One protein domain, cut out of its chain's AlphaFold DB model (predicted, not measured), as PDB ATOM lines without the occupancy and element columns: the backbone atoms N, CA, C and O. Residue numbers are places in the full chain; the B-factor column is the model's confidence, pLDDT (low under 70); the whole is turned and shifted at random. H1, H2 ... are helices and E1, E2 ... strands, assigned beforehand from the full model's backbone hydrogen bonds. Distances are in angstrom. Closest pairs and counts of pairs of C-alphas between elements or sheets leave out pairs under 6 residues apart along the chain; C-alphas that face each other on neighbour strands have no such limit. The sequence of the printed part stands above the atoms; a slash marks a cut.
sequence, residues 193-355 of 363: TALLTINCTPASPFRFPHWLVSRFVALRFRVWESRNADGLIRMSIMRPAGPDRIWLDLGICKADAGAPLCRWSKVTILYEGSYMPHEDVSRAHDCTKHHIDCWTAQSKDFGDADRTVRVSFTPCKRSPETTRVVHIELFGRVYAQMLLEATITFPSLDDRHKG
ATOM      1  N   THR A 193     -23.428  10.512  31.331       50.47
ATOM      2  CA  THR A 193     -24.388   9.434  31.154       50.47
ATOM      3  C   THR A 193     -25.532   9.627  32.136       50.47
ATOM      4  O   THR A 193     -25.472   9.192  33.284       50.47
ATOM      5  N   ALA A 194     -26.630  10.227  31.669       54.03
ATOM      6  CA  ALA A 194     -27.919   9.917  32.264       54.03
ATOM      7  C   ALA A 194     -28.038   8.383  32.245       54.03
ATOM      8  O   ALA A 194     -28.145   7.780  31.172       54.03
ATOM      9  N   LEU A 195     -27.919   7.742  33.410       58.16
ATOM     10  CA  LEU A 195     -28.161   6.310  33.585       58.16
ATOM     11  C   LEU A 195     -29.669   6.105  33.485       58.16
ATOM     12  O   LEU A 195     -30.367   5.873  34.470       58.16
ATOM     13  N   LEU A 196     -30.174   6.289  32.266       74.88
ATOM     14  CA  LEU A 196     -31.549   6.022  31.916       74.88
ATOM     15  C   LEU A 196     -31.697   4.508  32.002       74.88
ATOM     16  O   LEU A 196     -31.210   3.763  31.149       74.88
ATOM     17  N   THR A 197     -32.346   4.045  33.060       79.50
ATOM     18  CA  THR A 197     -32.677   2.639  33.278       79.50
ATOM     19  C   THR A 197     -33.455   2.039  32.101       79.50
ATOM     20  O   THR A 197     -33.363   0.829  31.863       79.50
ATOM     21  N   ILE A 198     -34.136   2.872  31.295       84.81
ATOM     22  CA  ILE A 198     -34.714   2.515  29.985       84.81
ATOM     23  C   ILE A 198     -33.686   1.873  29.034       84.81
ATOM     24  O   ILE A 198     -34.033   1.018  28.227       84.81
ATOM     25  N   ASN A 199     -32.400   2.210  29.159       83.88
ATOM     26  CA  ASN A 199     -31.299   1.643  28.376       83.88
ATOM     27  C   ASN A 199     -30.589   0.480  29.077       83.88
ATOM     28  O   ASN A 199     -29.938  -0.318  28.407       83.88
ATOM     29  N   CYS A 200     -30.727   0.356  30.398       77.50
ATOM     30  CA  CYS A 200     -30.088  -0.704  31.184       77.50
ATOM     31  C   CYS A 200     -30.965  -1.958  31.324       77.50
ATOM     32  O   CYS A 200     -30.448  -3.048  31.530       77.50
ATOM     33  N   THR A 201     -32.290  -1.827  31.200       79.25
ATOM     34  CA  THR A 201     -33.221  -2.962  31.328       79.25
ATOM     35  C   THR A 201     -33.180  -3.814  30.049       79.25
ATOM     36  O   THR A 201     -33.503  -3.276  28.986       79.25
ATOM     37  N   PRO A 202     -32.811  -5.110  30.077       73.94
ATOM     38  CA  PRO A 202     -32.683  -5.921  28.859       73.94
ATOM     39  C   PRO A 202     -33.970  -5.973  28.024       73.94
ATOM     40  O   PRO A 202     -33.917  -5.727  26.824       73.94
ATOM     41  N   ALA A 203     -35.119  -6.153  28.677       82.25
ATOM     42  CA  ALA A 203     -36.440  -6.244  28.051       82.25
ATOM     43  C   ALA A 203     -37.201  -4.902  27.989       82.25
ATOM     44  O   ALA A 203     -38.428  -4.878  28.001       82.25
ATOM     45  N   SER A 204     -36.496  -3.763  27.970       89.06
ATOM     46  CA  SER A 204     -37.172  -2.465  27.855       89.06
ATOM     47  C   SER A 204     -37.907  -2.344  26.507       89.06
ATOM     48  O   SER A 204     -37.284  -2.571  25.462       89.06
ATOM     49  N   PRO A 205     -39.184  -1.914  26.484       92.19
ATOM     50  CA  PRO A 205     -39.918  -1.671  25.238       92.19
ATOM     51  C   PRO A 205     -39.391  -0.466  24.458       92.19
ATOM     52  O   PRO A 205     -39.638  -0.345  23.256       92.19
ATOM     53  N   PHE A 206     -38.637   0.407  25.125       94.88
ATOM     54  CA  PHE A 206     -38.064   1.612  24.543       94.88
ATOM     55  C   PHE A 206     -36.566   1.714  24.834       94.88
ATOM     56  O   PHE A 206     -36.070   1.182  25.829       94.88
ATOM     57  N   ARG A 207     -35.841   2.435  23.978       93.38
ATOM     58  CA  ARG A 207     -34.458   2.882  24.189       93.38
ATOM     59  C   ARG A 207     -34.370   4.368  23.910       93.38
ATOM     60  O   ARG A 207     -34.946   4.847  22.938       93.38
ATOM     61  N   PHE A 208     -33.596   5.072  24.722       92.88
ATOM     62  CA  PHE A 208     -33.382   6.506  24.594       92.88
ATOM     63  C   PHE A 208     -31.905   6.772  24.268       92.88
ATOM     64  O   PHE A 208     -31.056   6.637  25.150       92.88
ATOM     65  N   PRO A 209     -31.545   7.083  23.013       90.94
ATOM     66  CA  PRO A 209     -30.147   7.145  22.601       90.94
ATOM     67  C   PRO A 209     -29.305   8.151  23.389       90.94
ATOM     68  O   PRO A 209     -29.742   9.265  23.662       90.94
ATOM     69  N   HIS A 210     -28.049   7.797  23.671       84.62
ATOM     70  CA  HIS A 210     -27.144   8.691  24.396       84.62
ATOM     71  C   HIS A 210     -26.853   9.988  23.628       84.62
ATOM     72  O   HIS A 210     -26.891  11.059  24.220       84.62
ATOM     73  N   TRP A 211     -26.667   9.917  22.303       86.69
ATOM     74  CA  TRP A 211     -26.461  11.112  21.475       86.69
ATOM     75  C   TRP A 211     -27.615  12.117  21.614       86.69
ATOM     76  O   TRP A 211     -27.382  13.322  21.575       86.69
ATOM     77  N   LEU A 212     -28.846  11.631  21.820       90.94
ATOM     78  CA  LEU A 212     -30.019  12.480  21.999       90.94
ATOM     79  C   LEU A 212     -29.941  13.224  23.335       90.94
ATOM     80  O   LEU A 212     -30.155  14.433  23.384       90.94
ATOM     81  N   VAL A 213     -29.542  12.524  24.405       88.06
ATOM     82  CA  VAL A 213     -29.247  13.138  25.711       88.06
ATOM     83  C   VAL A 213     -28.174  14.217  25.564       88.06
ATOM     84  O   VAL A 213     -28.371  15.334  26.035       88.06
ATOM     85  N   SER A 214     -27.071  13.921  24.870       83.50
ATOM     86  CA  SER A 214     -25.971  14.870  24.669       83.50
ATOM     87  C   SER A 214     -26.426  16.149  23.958       83.50
ATOM     88  O   SER A 214     -26.014  17.238  24.349       83.50
ATOM     89  N   ARG A 215     -27.314  16.044  22.958       89.38
ATOM     90  CA  ARG A 215     -27.871  17.207  22.244       89.38
ATOM     91  C   ARG A 215     -28.733  18.082  23.155       89.38
ATOM     92  O   ARG A 215     -28.558  19.296  23.167       89.38
ATOM     93  N   PHE A 216     -29.594  17.480  23.975       91.62
ATOM     94  CA  PHE A 216     -30.372  18.223  24.970       91.62
ATOM     95  C   PHE A 216     -29.489  18.895  26.027       91.62
ATOM     96  O   PHE A 216     -29.715  20.057  26.366       91.62
ATOM     97  N   VAL A 217     -28.456  18.205  26.516       86.31
ATOM     98  CA  VAL A 217     -27.498  18.770  27.481       86.31
ATOM     99  C   VAL A 217     -26.745  19.956  26.884       86.31
ATOM    100  O   VAL A 217     -26.587  20.977  27.553       86.31
ATOM    101  N   ALA A 218     -26.338  19.867  25.619       84.88
ATOM    102  CA  ALA A 218     -25.682  20.965  24.918       84.88
ATOM    103  C   ALA A 218     -26.626  22.176  24.718       84.88
ATOM    104  O   ALA A 218     -26.186  23.318  24.807       84.88
ATOM    105  N   LEU A 219     -27.941  21.945  24.612       88.38
ATOM    106  CA  LEU A 219     -28.992  22.974  24.693       88.38
ATOM    107  C   LEU A 219     -29.345  23.412  26.133       88.38
ATOM    108  O   LEU A 219     -30.379  24.046  26.365       88.38
ATOM    109  N   ARG A 220     -28.510  23.066  27.122       87.69
ATOM    110  CA  ARG A 220     -28.682  23.377  28.553       87.69
ATOM    111  C   ARG A 220     -29.944  22.781  29.194       87.69
ATOM    112  O   ARG A 220     -30.374  23.241  30.256       87.69
ATOM    113  N   PHE A 221     -30.535  21.748  28.596       88.31
ATOM    114  CA  PHE A 221     -31.562  20.948  29.261       88.31
ATOM    115  C   PHE A 221     -30.928  19.926  30.207       88.31
ATOM    116  O   PHE A 221     -29.828  19.421  29.994       88.31
ATOM    117  N   ARG A 222     -31.672  19.572  31.250       86.00
ATOM    118  CA  ARG A 222     -31.445  18.364  32.042       86.00
ATOM    119  C   ARG A 222     -32.413  17.288  31.575       86.00
ATOM    120  O   ARG A 222     -33.581  17.592  31.350       86.00
ATOM    121  N   VAL A 223     -31.929  16.054  31.479       87.38
ATOM    122  CA  VAL A 223     -32.718  14.880  31.089       87.38
ATOM    123  C   VAL A 223     -32.671  13.856  32.217       87.38
ATOM    124  O   VAL A 223     -31.584  13.485  32.657       87.38
ATOM    125  N   TRP A 224     -33.824  13.387  32.690       85.38
ATOM    126  CA  TRP A 224     -33.898  12.261  33.624       85.38
ATOM    127  C   TRP A 224     -35.157  11.432  33.403       85.38
ATOM    128  O   TRP A 224     -36.112  11.856  32.756       85.38
ATOM    129  N   GLU A 225     -35.128  10.228  33.958       86.25
ATOM    130  CA  GLU A 225     -36.208   9.256  33.900       86.25
ATOM    131  C   GLU A 225     -36.946   9.216  35.240       86.25
ATOM    132  O   GLU A 225     -36.334   9.254  36.310       86.25
ATOM    133  N   SER A 226     -38.266   9.096  35.177       83.38
ATOM    134  CA  SER A 226     -39.126   8.722  36.297       83.38
ATOM    135  C   SER A 226     -39.971   7.517  35.891       83.38
ATOM    136  O   SER A 226     -40.439   7.434  34.755       83.38
ATOM    137  N   ARG A 227     -40.130   6.561  36.808       78.25
ATOM    138  CA  ARG A 227     -40.913   5.340  36.593       78.25
ATOM    139  C   ARG A 227     -42.044   5.256  37.595       78.25
ATOM    140  O   ARG A 227     -41.851   5.602  38.759       78.25
ATOM    141  N   ASN A 228     -43.172   4.723  37.142       73.19
ATOM    142  CA  ASN A 228     -44.294   4.371  38.007       73.19
ATOM    143  C   ASN A 228     -44.427   2.854  38.131       73.19
ATOM    144  O   ASN A 228     -43.889   2.107  37.310       73.19
ATOM    145  N   ALA A 229     -45.186   2.414  39.136       66.44
ATOM    146  CA  ALA A 229     -45.489   1.001  39.365       66.44
ATOM    147  C   ALA A 229     -46.136   0.326  38.137       66.44
ATOM    148  O   ALA A 229     -45.849  -0.831  37.854       66.44
ATOM    149  N   ASP A 230     -46.913   1.078  37.353       72.06
ATOM    150  CA  ASP A 230     -47.661   0.562  36.197       72.06
ATOM    151  C   ASP A 230     -46.808   0.355  34.931       72.06
ATOM    152  O   ASP A 230     -47.336   0.101  33.850       72.06
ATOM    153  N   GLY A 231     -45.481   0.504  35.023       78.38
ATOM    154  CA  GLY A 231     -44.568   0.330  33.888       78.38
ATOM    155  C   GLY A 231     -44.473   1.536  32.944       78.38
ATOM    156  O   GLY A 231     -43.752   1.471  31.949       78.38
ATOM    157  N   LEU A 232     -45.145   2.647  33.263       89.38
ATOM    158  CA  LEU A 232     -44.986   3.931  32.575       89.38
ATOM    159  C   LEU A 232     -43.590   4.512  32.837       89.38
ATOM    160  O   LEU A 232     -43.148   4.612  33.988       89.38
ATOM    161  N   ILE A 233     -42.932   4.947  31.763       91.75
ATOM    162  CA  ILE A 233     -41.641   5.637  31.781       91.75
ATOM    163  C   ILE A 233     -41.867   7.083  31.336       91.75
ATOM    164  O   ILE A 233     -42.266   7.327  30.201       91.75
ATOM    165  N   ARG A 234     -41.585   8.049  32.213       92.31
ATOM    166  CA  ARG A 234     -41.607   9.481  31.889       92.31
ATOM    167  C   ARG A 234     -40.186  10.013  31.811       92.31
ATOM    168  O   ARG A 234     -39.454  10.011  32.803       92.31
ATOM    169  N   MET A 235     -39.825  10.501  30.634       92.94
ATOM    170  CA  MET A 235     -38.599  11.235  30.366       92.94
ATOM    171  C   MET A 235     -38.872  12.727  30.548       92.94
ATOM    172  O   MET A 235     -39.658  13.317  29.809       92.94
ATOM    173  N   SER A 236     -38.221  13.336  31.531       91.12
ATOM    174  CA  SER A 236     -38.330  14.764  31.817       91.12
ATOM    175  C   SER A 236     -37.126  15.493  31.238       91.12
ATOM    176  O   SER A 236     -35.986  15.197  31.599       91.12
ATOM    177  N   ILE A 237     -37.387  16.445  30.348       92.94
ATOM    178  CA  ILE A 237     -36.391  17.253  29.645       92.94
ATOM    179  C   ILE A 237     -36.687  18.715  29.994       92.94
ATOM    180  O   ILE A 237     -37.598  19.325  29.441       92.94
ATOM    181  N   MET A 238     -35.968  19.279  30.967       89.38
ATOM    182  CA  MET A 238     -36.271  20.620  31.499       89.38
ATOM    183  C   MET A 238     -35.054  21.531  31.468       89.38
ATOM    184  O   MET A 238     -33.947  21.111  31.820       89.38
ATOM    185  N   ARG A 239     -35.263  22.799  31.116       85.06
ATOM    186  CA  ARG A 239     -34.233  23.830  31.231       85.06
ATOM    187  C   ARG A 239     -34.277  24.460  32.626       85.06
ATOM    188  O   ARG A 239     -35.288  25.056  32.970       85.06
ATOM    189  N   PRO A 240     -33.212  24.376  33.446       74.50
ATOM    190  CA  PRO A 240     -33.259  24.901  34.815       74.50
ATOM    191  C   PRO A 240     -33.484  26.414  34.902       74.50
ATOM    192  O   PRO A 240     -34.145  26.873  35.824       74.50
ATOM    193  N   ALA A 241     -32.926  27.169  33.955       73.50
ATOM    194  CA  ALA A 241     -32.990  28.630  33.910       73.50
ATOM    195  C   ALA A 241     -34.023  29.158  32.897       73.50
ATOM    196  O   ALA A 241     -33.964  30.323  32.525       73.50
ATOM    197  N   GLY A 242     -34.915  28.301  32.389       77.00
ATOM    198  CA  GLY A 242     -35.889  28.680  31.369       77.00
ATOM    199  C   GLY A 242     -37.267  28.077  31.627       77.00
ATOM    200  O   GLY A 242     -37.395  27.147  32.427       77.00
ATOM    201  N   PRO A 243     -38.303  28.594  30.954       81.06
ATOM    202  CA  PRO A 243     -39.664  28.122  31.151       81.06
ATOM    203  C   PRO A 243     -39.943  26.794  30.431       81.06
ATOM    204  O   PRO A 243     -40.888  26.100  30.802       81.06
ATOM    205  N   ASP A 244     -39.127  26.425  29.436       87.69
ATOM    206  CA  ASP A 244     -39.373  25.265  28.582       87.69
ATOM    207  C   ASP A 244     -39.171  23.928  29.314       87.69
ATOM    208  O   ASP A 244     -38.086  23.598  29.823       87.69
ATOM    209  N   ARG A 245     -40.233  23.120  29.306       91.19
ATOM    210  CA  ARG A 245     -40.269  21.759  29.843       91.19
ATOM    211  C   ARG A 245     -40.926  20.841  28.828       91.19
ATOM    212  O   ARG A 245     -42.010  21.135  28.339       91.19
ATOM    213  N   ILE A 246     -40.283  19.716  28.550       94.69
ATOM    214  CA  ILE A 246     -40.812  18.663  27.690       94.69
ATOM    215  C   ILE A 246     -40.891  17.391  28.531       94.69
ATOM    216  O   ILE A 246     -39.891  16.944  29.101       94.69
ATOM    217  N   TRP A 247     -42.077  16.798  28.603       94.56
ATOM    218  CA  TRP A 247     -42.276  15.459  29.143       94.56
ATOM    219  C   TRP A 247     -42.617  14.512  28.015       94.56
ATOM    220  O   TRP A 247     -43.591  14.734  27.303       94.56
ATOM    221  N   LEU A 248     -41.825  13.456  27.882       96.25
ATOM    222  CA  LEU A 248     -42.103  12.338  26.997       96.25
ATOM    223  C   LEU A 248     -42.533  11.146  27.854       96.25
ATOM    224  O   LEU A 248     -41.720  10.557  28.567       96.25
ATOM    225  N   ASP A 249     -43.810  10.802  27.766       95.88
ATOM    226  CA  ASP A 249     -44.396   9.628  28.401       95.88
ATOM    227  C   ASP A 249     -44.378   8.457  27.431       95.88
ATOM    228  O   ASP A 249     -44.814   8.583  26.288       95.88
ATOM    229  N   LEU A 250     -43.887   7.318  27.908       95.75
ATOM    230  CA  LEU A 250     -43.743   6.081  27.163       95.75
ATOM    231  C   LEU A 250     -44.377   4.946  27.962       95.75
ATOM    232  O   LEU A 250     -44.135   4.805  29.165       95.75
ATOM    233  N   GLY A 251     -45.138   4.091  27.290       93.56
ATOM    234  CA  GLY A 251     -45.728   2.933  27.942       93.56
ATOM    235  C   GLY A 251     -46.189   1.855  26.977       93.56
ATOM    236  O   GLY A 251     -46.033   1.950  25.757       93.56
ATOM    237  N   ILE A 252     -46.737   0.798  27.567       91.44
ATOM    238  CA  ILE A 252     -47.363  -0.313  26.859       91.44
ATOM    239  C   ILE A 252     -48.801  -0.429  27.358       91.44
ATOM    240  O   ILE A 252     -49.042  -0.372  28.565       91.44
ATOM    241  N   CYS A 253     -49.745  -0.611  26.445       89.12
ATOM    242  CA  CYS A 253     -51.087  -1.059  26.786       89.12
ATOM    243  C   CYS A 253     -51.079  -2.573  26.956       89.12
ATOM    244  O   CYS A 253     -50.531  -3.294  26.120       89.12
ATOM    245  N   LYS A 254     -51.703  -3.062  28.030       75.38
ATOM    246  CA  LYS A 254     -51.998  -4.489  28.141       75.38
ATOM    247  C   LYS A 254     -53.014  -4.818  27.055       75.38
ATOM    248  O   LYS A 254     -54.115  -4.279  27.073       75.38
ATOM    249  N   ALA A 255     -52.603  -5.633  26.099       62.12
ATOM    250  CA  ALA A 255     -53.523  -6.225  25.151       62.12
ATOM    251  C   ALA A 255     -54.211  -7.431  25.819       62.12
ATOM    252  O   ALA A 255     -53.665  -7.994  26.777       62.12
ATOM    253  N   ASP A 256     -55.386  -7.823  25.328       62.53
ATOM    254  CA  ASP A 256     -56.028  -9.079  25.729       62.53
ATOM    255  C   ASP A 256     -55.078 -10.268  25.501       62.53
ATOM    256  O   ASP A 256     -54.132 -10.188  24.709       62.53
ATOM    257  N   ALA A 257     -55.293 -11.375  26.216       54.31
ATOM    258  CA  ALA A 257     -54.403 -12.534  26.168       54.31
ATOM    259  C   ALA A 257     -54.148 -12.996  24.715       54.31
ATOM    260  O   ALA A 257     -55.055 -13.471  24.039       54.31
ATOM    261  N   GLY A 258     -52.902 -12.852  24.248       60.34
ATOM    262  CA  GLY A 258     -52.463 -13.251  22.903       60.34
ATOM    263  C   GLY A 258     -52.365 -12.122  21.868       60.34
ATOM    264  O   GLY A 258     -51.811 -12.348  20.794       60.34
ATOM    265  N   ALA A 259     -52.831 -10.909  22.173       65.75
ATOM    266  CA  ALA A 259     -52.686  -9.763  21.281       65.75
ATOM    267  C   ALA A 259     -51.289  -9.102  21.401       65.75
ATOM    268  O   ALA A 259     -50.662  -9.136  22.467       65.75
ATOM    269  N   PRO A 260     -50.764  -8.506  20.312       68.50
ATOM    270  CA  PRO A 260     -49.455  -7.862  20.320       68.50
ATOM    271  C   PRO A 260     -49.426  -6.660  21.273       68.50
ATOM    272  O   PRO A 260     -50.386  -5.901  21.378       68.50
ATOM    273  N   LEU A 261     -48.293  -6.465  21.954       79.06
ATOM    274  CA  LEU A 261     -48.091  -5.338  22.869       79.06
ATOM    275  C   LEU A 261     -48.183  -4.004  22.111       79.06
ATOM    276  O   LEU A 261     -47.282  -3.660  21.342       79.06
ATOM    277  N   CYS A 262     -49.233  -3.224  22.378       87.81
ATOM    278  CA  CYS A 262     -49.395  -1.892  21.803       87.81
ATOM    279  C   CYS A 262     -48.554  -0.879  22.580       87.81
ATOM    280  O   CYS A 262     -48.760  -0.654  23.775       87.81
ATOM    281  N   ARG A 263     -47.593  -0.252  21.899       93.00
ATOM    282  CA  ARG A 263     -46.756   0.800  22.487       93.00
ATOM    283  C   ARG A 263     -47.409   2.151  22.276       93.00
ATOM    284  O   ARG A 263     -47.920   2.436  21.193       93.00
ATOM    285  N   TRP A 264     -47.323   3.006  23.279       95.19
ATOM    286  CA  TRP A 264     -47.853   4.355  23.190       95.19
ATOM    287  C   TRP A 264     -46.831   5.387  23.646       95.19
ATOM    288  O   TRP A 264     -45.928   5.097  24.437       95.19
ATOM    289  N   SER A 265     -46.981   6.596  23.113       96.62
ATOM    290  CA  SER A 265     -46.171   7.747  23.473       96.62
ATOM    291  C   SER A 265     -47.011   9.017  23.504       96.62
ATOM    292  O   SER A 265     -47.893   9.226  22.672       96.62
ATOM    293  N   LYS A 266     -46.714   9.896  24.454       95.81
ATOM    294  CA  LYS A 266     -47.347  11.209  24.591       95.81
ATOM    295  C   LYS A 266     -46.277  12.230  24.934       95.81
ATOM    296  O   LYS A 266     -45.433  11.971  25.786       95.81
ATOM    297  N   VAL A 267     -46.341  13.395  24.299       96.25
ATOM    298  CA  VAL A 267     -45.502  14.531  24.674       96.25
ATOM    299  C   VAL A 267     -46.366  15.641  25.237       96.25
ATOM    300  O   VAL A 267     -47.389  15.994  24.653       96.25
ATOM    301  N   THR A 268     -45.921  16.199  26.354       94.06
ATOM    302  CA  THR A 268     -46.469  17.426  26.924       94.06
ATOM    303  C   THR A 268     -45.368  18.477  26.958       94.06
ATOM    304  O   THR A 268     -44.273  18.203  27.452       94.06
ATOM    305  N   ILE A 269     -45.658  19.670  26.445       92.56
ATOM    306  CA  ILE A 269     -44.729  20.802  26.397       92.56
ATOM    307  C   ILE A 269     -45.321  21.918  27.251       92.56
ATOM    308  O   ILE A 269     -46.483  22.264  27.059       92.56
ATOM    309  N   LEU A 270     -44.534  22.474  28.169       89.56
ATOM    310  CA  LEU A 270     -44.882  23.695  28.895       89.56
ATOM    311  C   LEU A 270     -43.840  24.777  28.663       89.56
ATOM    312  O   LEU A 270     -42.654  24.490  28.493       89.56
ATOM    313  N   TYR A 271     -44.310  26.014  28.712       86.19
ATOM    314  CA  TYR A 271     -43.531  27.233  28.557       86.19
ATOM    315  C   TYR A 271     -44.197  28.385  29.328       86.19
ATOM    316  O   TYR A 271     -45.178  28.196  30.051       86.19
ATOM    317  N   GLU A 272     -43.634  29.587  29.232       76.69
ATOM    318  CA  GLU A 272     -44.109  30.763  29.963       76.69
ATOM    319  C   GLU A 272     -45.535  31.118  29.516       76.69
ATOM    320  O   GLU A 272     -45.785  31.313  28.332       76.69
ATOM    321  N   GLY A 273     -46.483  31.121  30.457       66.62
ATOM    322  CA  GLY A 273     -47.920  31.275  30.179       66.62
ATOM    323  C   GLY A 273     -48.744  29.979  30.230       66.62
ATOM    324  O   GLY A 273     -49.966  30.055  30.279       66.62
ATOM    325  N   SER A 274     -48.111  28.800  30.302       66.56
ATOM    326  CA  SER A 274     -48.785  27.495  30.455       66.56
ATOM    327  C   SER A 274     -48.334  26.728  31.709       66.56
ATOM    328  O   SER A 274     -48.313  25.500  31.733       66.56
ATOM    329  N   TYR A 275     -47.938  27.435  32.775       64.50
ATOM    330  CA  TYR A 275     -47.354  26.797  33.957       64.50
ATOM    331  C   TYR A 275     -48.325  25.825  34.644       64.50
ATOM    332  O   TYR A 275     -49.368  26.229  35.150       64.50
ATOM    333  N   MET A 276     -47.920  24.557  34.735       62.12
ATOM    334  CA  MET A 276     -48.515  23.556  35.616       62.12
ATOM    335  C   MET A 276     -47.413  22.898  36.459       62.12
ATOM    336  O   MET A 276     -46.347  22.566  35.917       62.12
ATOM    337  N   PRO A 277     -47.635  22.689  37.770       60.91
ATOM    338  CA  PRO A 277     -46.758  21.873  38.601       60.91
ATOM    339  C   PRO A 277     -46.535  20.481  37.993       60.91
ATOM    340  O   PRO A 277     -47.414  19.903  37.360       60.91
ATOM    341  N   HIS A 278     -45.345  19.909  38.202       60.75
ATOM    342  CA  HIS A 278     -44.964  18.597  37.652       60.75
ATOM    343  C   HIS A 278     -45.947  17.465  38.022       60.75
ATOM    344  O   HIS A 278     -46.104  16.506  37.261       60.75
ATOM    345  N   GLU A 279     -46.571  17.565  39.195       60.81
ATOM    346  CA  GLU A 279     -47.527  16.586  39.726       60.81
ATOM    347  C   GLU A 279     -48.877  16.634  38.998       60.81
ATOM    348  O   GLU A 279     -49.521  15.598  38.848       60.81
ATOM    349  N   ASP A 280     -49.224  17.784  38.415       63.16
ATOM    350  CA  ASP A 280     -50.518  18.027  37.765       63.16
ATOM    351  C   ASP A 280     -50.516  17.655  36.274       63.16
ATOM    352  O   ASP A 280     -51.543  17.662  35.591       63.16
ATOM    353  N   VAL A 281     -49.352  17.284  35.730       71.38
ATOM    354  CA  VAL A 281     -49.221  16.899  34.322       71.38
ATOM    355  C   VAL A 281     -49.760  15.489  34.121       71.38
ATOM    356  O   VAL A 281     -49.045  14.495  34.331       71.38
ATOM    357  N   SER A 282     -51.007  15.425  33.647       77.69
ATOM    358  CA  SER A 282     -51.740  14.183  33.397       77.69
ATOM    359  C   SER A 282     -50.898  13.147  32.654       77.69
ATOM    360  O   SER A 282     -50.394  13.378  31.548       77.69
ATOM    361  N   ARG A 283     -50.787  11.973  33.280       80.69
ATOM    362  CA  ARG A 283     -50.116  10.777  32.749       80.69
ATOM    363  C   ARG A 283     -51.062   9.875  31.961       80.69
ATOM    364  O   ARG A 283     -50.625   8.877  31.401       80.69
ATOM    365  N   ALA A 284     -52.352  10.217  31.933       85.00
ATOM    366  CA  ALA A 284     -53.336   9.484  31.161       85.00
ATOM    367  C   ALA A 284     -53.027   9.618  29.667       85.00
ATOM    368  O   ALA A 284     -52.615  10.686  29.181       85.00
ATOM    369  N   HIS A 285     -53.242   8.523  28.947       89.06
ATOM    370  CA  HIS A 285     -53.089   8.465  27.507       89.06
ATOM    371  C   HIS A 285     -54.411   8.007  26.875       89.06
ATOM    372  O   HIS A 285     -55.176   7.265  27.482       89.06
ATOM    373  N   ASP A 286     -54.675   8.479  25.661       89.44
ATOM    374  CA  ASP A 286     -55.782   8.064  24.812       89.44
ATOM    375  C   ASP A 286     -55.237   7.086  23.764       89.44
ATOM    376  O   ASP A 286     -54.383   7.467  22.955       89.44
ATOM    377  N   CYS A 287     -55.699   5.833  23.792       89.25
ATOM    378  CA  CYS A 287     -55.241   4.777  22.887       89.25
ATOM    379  C   CYS A 287     -55.370   5.183  21.412       89.25
ATOM    380  O   CYS A 287     -54.470   4.914  20.619       89.25
ATOM    381  N   THR A 288     -56.436   5.904  21.051       87.62
ATOM    382  CA  THR A 288     -56.698   6.307  19.659       87.62
ATOM    383  C   THR A 288     -55.708   7.353  19.152       87.62
ATOM    384  O   THR A 288     -55.451   7.447  17.955       87.62
ATOM    385  N   LYS A 289     -55.117   8.136  20.062       91.19
ATOM    386  CA  LYS A 289     -54.218   9.247  19.722       91.19
ATOM    387  C   LYS A 289     -52.753   8.933  19.969       91.19
ATOM    388  O   LYS A 289     -51.894   9.533  19.315       91.19
ATOM    389  N   HIS A 290     -52.448   8.081  20.943       94.88
ATOM    390  CA  HIS A 290     -51.090   7.905  21.462       94.88
ATOM    391  C   HIS A 290     -50.447   6.571  21.089       94.88
ATOM    392  O   HIS A 290     -49.243   6.435  21.294       94.88
ATOM    393  N   HIS A 291     -51.191   5.607  20.542       94.44
ATOM    394  CA  HIS A 291     -50.595   4.374  20.028       94.44
ATOM    395  C   HIS A 291     -49.655   4.683  18.860       94.44
ATOM    396  O   HIS A 291     -50.074   5.219  17.837       94.44
ATOM    397  N   ILE A 292     -48.382   4.326  19.024       94.44
ATOM    398  CA  ILE A 292     -47.305   4.645  18.076       94.44
ATOM    399  C   ILE A 292     -47.542   3.948  16.737       94.44
ATOM    400  O   ILE A 292     -47.271   4.516  15.683       94.44
ATOM    401  N   ASP A 293     -48.088   2.732  16.778       89.00
ATOM    402  CA  ASP A 293     -48.382   1.944  15.580       89.00
ATOM    403  C   ASP A 293     -49.521   2.557  14.738       89.00
ATOM    404  O   ASP A 293     -49.653   2.238  13.561       89.00
ATOM    405  N   CYS A 294     -50.310   3.477  15.311       91.12
ATOM    406  CA  CYS A 294     -51.346   4.231  14.599       91.12
ATOM    407  C   CYS A 294     -50.821   5.535  13.976       91.12
ATOM    408  O   CYS A 294     -51.587   6.267  13.352       91.12
ATOM    409  N   TRP A 295     -49.545   5.877  14.173       94.12
ATOM    410  CA  TRP A 295     -48.962   7.104  13.636       94.12
ATOM    411  C   TRP A 295     -48.355   6.872  12.257       94.12
ATOM    412  O   TRP A 295     -47.647   5.887  12.028       94.12
ATOM    413  N   THR A 296     -48.556   7.827  11.351       92.56
ATOM    414  CA  THR A 296     -47.894   7.828  10.044       92.56
ATOM    415  C   THR A 296     -46.379   7.807  10.233       92.56
ATOM    416  O   THR A 296     -45.826   8.631  10.958       92.56
ATOM    417  N   ALA A 297     -45.708   6.834   9.609       90.81
ATOM    418  CA  ALA A 297     -44.266   6.609   9.752       90.81
ATOM    419  C   ALA A 297     -43.779   6.481  11.215       90.81
ATOM    420  O   ALA A 297     -42.623   6.778  11.509       90.81
ATOM    421  N   GLN A 298     -44.653   6.059  12.144       94.31
ATOM    422  CA  GLN A 298     -44.359   5.988  13.583       94.31
ATOM    423  C   GLN A 298     -43.840   7.322  14.153       94.31
ATOM    424  O   GLN A 298     -43.019   7.341  15.074       94.31
ATOM    425  N   SER A 299     -44.308   8.438  13.589       96.44
ATOM    426  CA  SER A 299     -43.875   9.789  13.927       96.44
ATOM    427  C   SER A 299     -45.071  10.698  14.181       96.44
ATOM    428  O   SER A 299     -46.096  10.594  13.507       96.44
ATOM    429  N   LYS A 300     -44.950  11.602  15.153       96.50
ATOM    430  CA  LYS A 300     -45.999  12.567  15.484       96.50
ATOM    431  C   LYS A 300     -45.420  13.866  16.025       96.50
ATOM    432  O   LYS A 300     -44.481  13.848  16.820       96.50
ATOM    433  N   ASP A 301     -46.048  14.964  15.626       96.56
ATOM    434  CA  ASP A 301     -45.710  16.314  16.064       96.56
ATOM    435  C   ASP A 301     -46.604  16.719  17.238       96.56
ATOM    436  O   ASP A 301     -47.811  16.460  17.250       96.56
ATOM    437  N   PHE A 302     -45.995  17.341  18.243       95.56
ATOM    438  CA  PHE A 302     -46.656  17.830  19.446       95.56
ATOM    439  C   PHE A 302     -46.292  19.294  19.677       95.56
ATOM    440  O   PHE A 302     -45.151  19.674  19.441       95.56
ATOM    441  N   GLY A 303     -47.224  20.086  20.207       92.94
ATOM    442  CA  GLY A 303     -46.995  21.491  20.545       92.94
ATOM    443  C   GLY A 303     -47.692  22.461  19.604       92.94
ATOM    444  O   GLY A 303     -48.785  22.175  19.118       92.94
ATOM    445  N   ASP A 304     -47.067  23.613  19.396       91.50
ATOM    446  CA  ASP A 304     -47.594  24.723  18.603       91.50
ATOM    447  C   ASP A 304     -46.566  25.222  17.573       91.50
ATOM    448  O   ASP A 304     -45.461  24.685  17.454       91.50
ATOM    449  N   ALA A 305     -46.933  26.258  16.815       91.31
ATOM    450  CA  ALA A 305     -46.095  26.827  15.759       91.31
ATOM    451  C   ALA A 305     -44.742  27.373  16.259       91.31
ATOM    452  O   ALA A 305     -43.783  27.452  15.487       91.31
ATOM    453  N   ASP A 306     -44.639  27.737  17.538       92.88
ATOM    454  CA  ASP A 306     -43.412  28.274  18.120       92.88
ATOM    455  C   ASP A 306     -42.551  27.182  18.764       92.88
ATOM    456  O   ASP A 306     -41.320  27.299  18.763       92.88
ATOM    457  N   ARG A 307     -43.176  26.125  19.292       93.56
ATOM    458  CA  ARG A 307     -42.538  25.015  20.012       93.56
ATOM    459  C   ARG A 307     -43.163  23.691  19.599       93.56
ATOM    460  O   ARG A 307     -44.050  23.168  20.271       93.56
ATOM    461  N   THR A 308     -42.660  23.122  18.514       96.06
ATOM    462  CA  THR A 308     -43.055  21.788  18.060       96.06
ATOM    463  C   THR A 308     -41.985  20.767  18.443       96.06
ATOM    464  O   THR A 308     -40.803  20.948  18.163       96.06
ATOM    465  N   VAL A 309     -42.394  19.664  19.062       96.88
ATOM    466  CA  VAL A 309     -41.557  18.488  19.321       96.88
ATOM    467  C   VAL A 309     -42.076  17.353  18.451       96.88
ATOM    468  O   VAL A 309     -43.177  16.849  18.680       96.88
ATOM    469  N   ARG A 310     -41.281  16.925  17.472       97.12
ATOM    470  CA  ARG A 310     -41.557  15.698  16.723       97.12
ATOM    471  C   ARG A 310     -40.946  14.534  17.466       97.12
ATOM    472  O   ARG A 310     -39.764  14.568  17.804       97.12
ATOM    473  N   VAL A 311     -41.739  13.499  17.702       97.50
ATOM    474  CA  VAL A 311     -41.244  12.234  18.240       97.50
ATOM    475  C   VAL A 311     -41.466  11.154  17.215       97.50
ATOM    476  O   VAL A 311     -42.579  10.978  16.723       97.50
ATOM    477  N   SER A 312     -40.407  10.406  16.946       97.19
ATOM    478  CA  SER A 312     -40.422   9.311  15.992       97.19
ATOM    479  C   SER A 312     -39.794   8.072  16.610       97.19
ATOM    480  O   SER A 312     -38.943   8.154  17.503       97.19
ATOM    481  N   PHE A 313     -40.202   6.906  16.128       96.38
ATOM    482  CA  PHE A 313     -39.731   5.627  16.638       96.38
ATOM    483  C   PHE A 313     -39.145   4.784  15.516       96.38
ATOM    484  O   PHE A 313     -39.703   4.692  14.432       96.38
ATOM    485  N   THR A 314     -38.013   4.137  15.793       94.75
ATOM    486  CA  THR A 314     -37.409   3.158  14.877       94.75
ATOM    487  C   THR A 314     -37.220   1.812  15.573       94.75
ATOM    488  O   THR A 314     -36.998   1.777  16.788       94.75
ATOM    489  N   PRO A 315     -37.304   0.675  14.863       93.25
ATOM    490  CA  PRO A 315     -36.992  -0.627  15.447       93.25
ATOM    491  C   PRO A 315     -35.566  -0.674  16.012       93.25
ATOM    492  O   PRO A 315     -34.605  -0.226  15.382       93.25
ATOM    493  N   CYS A 316     -35.395  -1.233  17.210       91.81
ATOM    494  CA  CYS A 316     -34.062  -1.443  17.763       91.81
ATOM    495  C   CYS A 316     -33.346  -2.565  17.006       91.81
ATOM    496  O   CYS A 316     -33.843  -3.682  16.974       91.81
ATOM    497  N   LYS A 317     -32.130  -2.322  16.495       89.50
ATOM    498  CA  LYS A 317     -31.344  -3.345  15.771       89.50
ATOM    499  C   LYS A 317     -31.167  -4.665  16.538       89.50
ATOM    500  O   LYS A 317     -31.074  -5.713  15.920       89.50
ATOM    501  N   ARG A 318     -31.111  -4.620  17.876       85.50
ATOM    502  CA  ARG A 318     -30.944  -5.814  18.729       85.50
ATOM    503  C   ARG A 318     -32.243  -6.589  18.956       85.50
ATOM    504  O   ARG A 318     -32.191  -7.762  19.301       85.50
ATOM    505  N   SER A 319     -33.385  -5.914  18.867       88.44
ATOM    506  CA  SER A 319     -34.697  -6.468  19.217       88.44
ATOM    507  C   SER A 319     -35.785  -5.700  18.450       88.44
ATOM    508  O   SER A 319     -36.525  -4.913  19.047       88.44
ATOM    509  N   PRO A 320     -35.840  -5.844  17.111       89.31
ATOM    510  CA  PRO A 320     -36.645  -4.975  16.250       89.31
ATOM    511  C   PRO A 320     -38.150  -5.152  16.466       89.31
ATOM    512  O   PRO A 320     -38.912  -4.211  16.263       89.31
ATOM    513  N   GLU A 321     -38.592  -6.314  16.933       87.88
ATOM    514  CA  GLU A 321     -40.006  -6.605  17.190       87.88
ATOM    515  C   GLU A 321     -40.480  -6.040  18.534       87.88
ATOM    516  O   GLU A 321     -41.586  -5.507  18.655       87.88
ATOM    517  N   THR A 322     -39.620  -6.109  19.554       88.19
ATOM    518  CA  THR A 322     -39.997  -5.854  20.949       88.19
ATOM    519  C   THR A 322     -39.580  -4.476  21.455       88.19
ATOM    520  O   THR A 322     -40.227  -3.943  22.361       88.19
ATOM    521  N   THR A 323     -38.588  -3.838  20.832       92.75
ATOM    522  CA  THR A 323     -38.015  -2.584  21.319       92.75
ATOM    523  C   THR A 323     -38.019  -1.499  20.242       92.75
ATOM    524  O   THR A 323     -37.637  -1.720  19.090       92.75
ATOM    525  N   ARG A 324     -38.415  -0.284  20.631       94.81
ATOM    526  CA  ARG A 324     -38.356   0.922  19.795       94.81
ATOM    527  C   ARG A 324     -37.290   1.890  20.303       94.81
ATOM    528  O   ARG A 324     -37.100   2.048  21.504       94.81
ATOM    529  N   VAL A 325     -36.582   2.540  19.394       95.81
ATOM    530  CA  VAL A 325     -35.596   3.579  19.690       95.81
ATOM    531  C   VAL A 325     -36.259   4.932  19.492       95.81
ATOM    532  O   VAL A 325     -36.767   5.213  18.408       95.81
ATOM    533  N   VAL A 326     -36.249   5.748  20.544       96.81
ATOM    534  CA  VAL A 326     -36.809   7.101  20.547       96.81
ATOM    535  C   VAL A 326     -35.928   8.030  19.719       96.81
ATOM    536  O   VAL A 326     -34.703   8.058  19.878       96.81
ATOM    537  N   HIS A 327     -36.570   8.831  18.882       96.00
ATOM    538  CA  HIS A 327     -35.992   9.965  18.188       96.00
ATOM    539  C   HIS A 327     -36.826  11.210  18.492       96.00
ATOM    540  O   HIS A 327     -38.050  11.121  18.572       96.00
ATOM    541  N   ILE A 328     -36.162  12.344  18.707       96.56
ATOM    542  CA  ILE A 328     -36.829  13.619  18.965       96.56
ATOM    543  C   ILE A 328     -36.174  14.681  18.099       96.56
ATOM    544  O   ILE A 328     -34.947  14.773  18.085       96.56
ATOM    545  N   GLU A 329     -36.995  15.499  17.453       95.31
ATOM    546  CA  GLU A 329     -36.587  16.706  16.741       95.31
ATOM    547  C   GLU A 329     -37.348  17.906  17.315       95.31
ATOM    548  O   GLU A 329     -38.491  17.781  17.770       95.31
ATOM    549  N   LEU A 330     -36.698  19.069  17.325       95.69
ATOM    550  CA  LEU A 330     -37.267  20.309  17.842       95.69
ATOM    551  C   LEU A 330     -37.462  21.294  16.688       95.69
ATOM    552  O   LEU A 330     -36.511  21.614  15.977       95.69
ATOM    553  N   PHE A 331     -38.687  21.787  16.535       93.75
ATOM    554  CA  PHE A 331     -39.117  22.700  15.481       93.75
ATOM    555  C   PHE A 331     -39.889  23.893  16.058       93.75
ATOM    556  O   PHE A 331     -40.195  23.956  17.250       93.75
ATOM    557  N   GLY A 332     -40.249  24.825  15.180       94.31
ATOM    558  CA  GLY A 332     -40.932  26.060  15.545       94.31
ATOM    559  C   GLY A 332     -39.952  27.184  15.859       94.31
ATOM    560  O   GLY A 332     -38.750  26.963  16.021       94.31
ATOM    561  N   ARG A 333     -40.466  28.414  15.897       95.06
ATOM    562  CA  ARG A 333     -39.651  29.638  15.975       95.06
ATOM    563  C   ARG A 333     -38.677  29.632  17.156       95.06
ATOM    564  O   ARG A 333     -37.499  29.934  16.980       95.06
ATOM    565  N   VAL A 334     -39.157  29.259  18.342       93.75
ATOM    566  CA  VAL A 334     -38.380  29.328  19.587       93.75
ATOM    567  C   VAL A 334     -37.306  28.246  19.624       93.75
ATOM    568  O   VAL A 334     -36.157  28.532  19.958       93.75
ATOM    569  N   TYR A 335     -37.641  27.009  19.249       94.62
ATOM    570  CA  TYR A 335     -36.645  25.937  19.210       94.62
ATOM    571  C   TYR A 335     -35.642  26.107  18.066       94.62
ATOM    572  O   TYR A 335     -34.464  25.825  18.268       94.62
ATOM    573  N   ALA A 336     -36.054  26.632  16.911       94.12
ATOM    574  CA  ALA A 336     -35.141  26.927  15.808       94.12
ATOM    575  C   ALA A 336     -34.100  27.989  16.193       94.12
ATOM    576  O   ALA A 336     -32.906  27.780  15.980       94.12
ATOM    577  N   GLN A 337     -34.527  29.092  16.820       93.44
ATOM    578  CA  GLN A 337     -33.611  30.126  17.308       93.44
ATOM    579  C   GLN A 337     -32.625  29.563  18.340       93.44
ATOM    580  O   GLN A 337     -31.421  29.774  18.252       93.44
ATOM    581  N   MET A 338     -33.130  28.785  19.287       92.25
ATOM    582  CA  MET A 338     -32.330  28.146  20.326       92.25
ATOM    583  C   MET A 338     -31.289  27.156  19.770       92.25
ATOM    584  O   MET A 338     -30.171  27.085  20.280       92.25
ATOM    585  N   LEU A 339     -31.645  26.380  18.744       93.31
ATOM    586  CA  LEU A 339     -30.717  25.490  18.041       93.31
ATOM    587  C   LEU A 339     -29.614  26.282  17.330       93.31
ATOM    588  O   LEU A 339     -28.444  25.900  17.410       93.31
ATOM    589  N   LEU A 340     -29.984  27.395  16.686       92.31
ATOM    590  CA  LEU A 340     -29.059  28.298  16.003       92.31
ATOM    591  C   LEU A 340     -28.061  28.930  16.982       92.31
ATOM    592  O   LEU A 340     -26.860  28.869  16.744       92.31
ATOM    593  N   GLU A 341     -28.539  29.468  18.106       89.69
ATOM    594  CA  GLU A 341     -27.703  30.091  19.145       89.69
ATOM    595  C   GLU A 341     -26.688  29.117  19.754       89.69
ATOM    596  O   GLU A 341     -25.584  29.510  20.130       89.69
ATOM    597  N   ALA A 342     -27.053  27.839  19.856       88.12
ATOM    598  CA  ALA A 342     -26.174  26.807  20.390       88.12
ATOM    599  C   ALA A 342     -25.301  26.125  19.321       88.12
ATOM    600  O   ALA A 342     -24.467  25.289  19.674       88.12
ATOM    601  N   THR A 343     -25.490  26.439  18.033       91.25
ATOM    602  CA  THR A 343     -24.852  25.751  16.896       91.25
ATOM    603  C   THR A 343     -25.074  24.229  16.953       91.25
ATOM    604  O   THR A 343     -24.169  23.419  16.742       91.25
ATOM    605  N   ILE A 344     -26.296  23.813  17.297       87.62
ATOM    606  CA  ILE A 344     -26.683  22.405  17.443       87.62
ATOM    607  C   ILE A 344     -27.729  22.055  16.396       87.62
ATOM    608  O   ILE A 344     -28.698  22.777  16.202       87.62
ATOM    609  N   THR A 345     -27.585  20.879  15.794       87.12
ATOM    610  CA  THR A 345     -28.617  20.273  14.954       87.12
ATOM    611  C   THR A 345     -29.027  18.915  15.511       87.12
ATOM    612  O   THR A 345     -28.215  18.172  16.081       87.12
ATOM    613  N   PHE A 346     -30.308  18.592  15.356       85.75
ATOM    614  CA  PHE A 346     -30.821  17.242  15.537       85.75
ATOM    615  C   PHE A 346     -30.899  16.636  14.134       85.75
ATOM    616  O   PHE A 346     -31.562  17.220  13.282       85.75
ATOM    617  N   PRO A 347     -30.155  15.555  13.845       82.81
ATOM    618  CA  PRO A 347     -30.205  14.940  12.525       82.81
ATOM    619  C   PRO A 347     -31.603  14.380  12.301       82.81
ATOM    620  O   PRO A 347     -32.125  13.737  13.213       82.81
ATOM    621  N   SER A 348     -32.159  14.563  11.105       80.62
ATOM    622  CA  SER A 348     -33.429  13.927  10.769       80.62
ATOM    623  C   SER A 348     -33.281  12.404  10.757       80.62
ATOM    624  O   SER A 348     -32.169  11.861  10.664       80.62
ATOM    625  N   LEU A 349     -34.402  11.683  10.838       74.12
ATOM    626  CA  LEU A 349     -34.386  10.225  10.684       74.12
ATOM    627  C   LEU A 349     -33.741   9.788   9.357       74.12
ATOM    628  O   LEU A 349     -32.942   8.847   9.353       74.12
ATOM    629  N   ASP A 350     -34.013  10.504   8.265       70.62
ATOM    630  CA  ASP A 350     -33.522  10.178   6.922       70.62
ATOM    631  C   ASP A 350     -32.006  10.382   6.777       70.62
ATOM    632  O   ASP A 350     -31.320   9.589   6.123       70.62
ATOM    633  N   ASP A 351     -31.444  11.386   7.453       62.41
ATOM    634  CA  ASP A 351     -30.004  11.668   7.417       62.41
ATOM    635  C   ASP A 351     -29.172  10.547   8.055       62.41
ATOM    636  O   ASP A 351     -28.011  10.333   7.699       62.41
ATOM    637  N   ARG A 352     -29.761   9.769   8.975       54.75
ATOM    638  CA  ARG A 352     -29.060   8.661   9.648       54.75
ATOM    639  C   ARG A 352     -28.975   7.398   8.797       54.75
ATOM    640  O   ARG A 352     -28.059   6.604   9.011       54.75
ATOM    641  N   HIS A 353     -29.881   7.213   7.837       51.22
ATOM    642  CA  HIS A 353     -29.827   6.088   6.899       51.22
ATOM    643  C   HIS A 353     -28.761   6.285   5.810       51.22
ATOM    644  O   HIS A 353     -28.190   5.305   5.336       51.22
ATOM    645  N   LYS A 354     -28.414   7.535   5.478       43.88
ATOM    646  CA  LYS A 354     -27.403   7.867   4.457       43.88
ATOM    647  C   LYS A 354     -25.950   7.708   4.929       43.88
ATOM    648  O   LYS A 354     -25.058   7.561   4.104       43.88
ATOM    649  N   GLY A 355     -25.698   7.678   6.240       40.19
ATOM    650  CA  GLY A 355     -24.351   7.524   6.817       40.19
ATOM    651  C   GLY A 355     -23.805   6.089   6.869       40.19
ATOM    652  O   GLY A 355     -22.735   5.873   7.432       40.19
TER     653      GLY A 355
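Overview. This is residues 193 to 355 of the 363 residues of an uncharacterized protein of Dichomitus squalens (strain LYAD-421) (UniProt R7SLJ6). Two twisted antiparallel sheets, E1 to E4 and E5 to E7, make a sandwich only partly face to face, close together at E4 and E5, with H2 near the other edge strands, E1 and E7. H4 follows the end of E7, and residues 350 to 355, mostly H5, stick out. The printed part has 163 residues, in the order H1 H2 E1 E2 E3 E4 H3 E5 E6 E7 H4 H5, class mixed. It is compact, with a radius of gyration of the C-alphas of 15.6 A, and spans 49 by 42 by 30 A.

Arrangement. H1 is residues 197 to 200 and H2 residues 210 to 218. E1, 222 to 227, E2, 233 to 238, E3, 245 to 253, and E4, 262 to 270, form a meander, each strand the antiparallel neighbour of the one before, in a twisted sheet. N 224 and O 236 are 3.0 A apart, N 235 and O 248 2.8 A, and N 249 and O 266 2.8 A, each within hydrogen-bond range. H1 only grazes this sheet with residues 197 to 198, and H2 with 212 to 217; the closest C-alphas of H2 and E1, Val 213 and Val 223, are 6.6 A apart. H3, residues 287 to 290, is on this sheet at a height of 5.4 A, over none of its strands. E5, 299 to 303, E6, 308 to 316, and E7, 319 to 331, form a second meander, with N 302 to O 309 at 2.9 A and N 312 to O 327 at 3.0 A. The sheets form a sandwich, two sheets face to face, with strands at 29 degrees; the closest C-alphas of E4 and E5, Val 267 and Phe 302, are 6.3 A apart. E7 bends by 99 degrees at residue 322, and its residues 324 to 325 pair with 206 to 207, parallel. H4, 333 to 341, and H5, 349 to 354, only graze the second sheet. Every O i to N i+4 pair is within range in H2 and H4; in H5 0 of 2 are, against 2 of 3 O i to N i+3 pairs; H1 and H3 are too short for an i+4 pair.

Along the chain. H1 begins at C-alpha 197, (-32.677, 2.639, 33.278). E3 measures 25.4 A, E4 26.9 A, E6 24.9 A and E7 29.7 A. H5 ends at C-alpha 354, (-27.403, 7.867, 4.457).

Size, cuts and confidence. The C-alphas farthest apart, Ala 257 and Glu 341, are 50.8 A apart. The printed part has no cut. The link E4 to H3 is long. The mean pLDDT of the printed part is 84.8; residues under 70 include 255 to 260, 273 to 280 and 351 to 355.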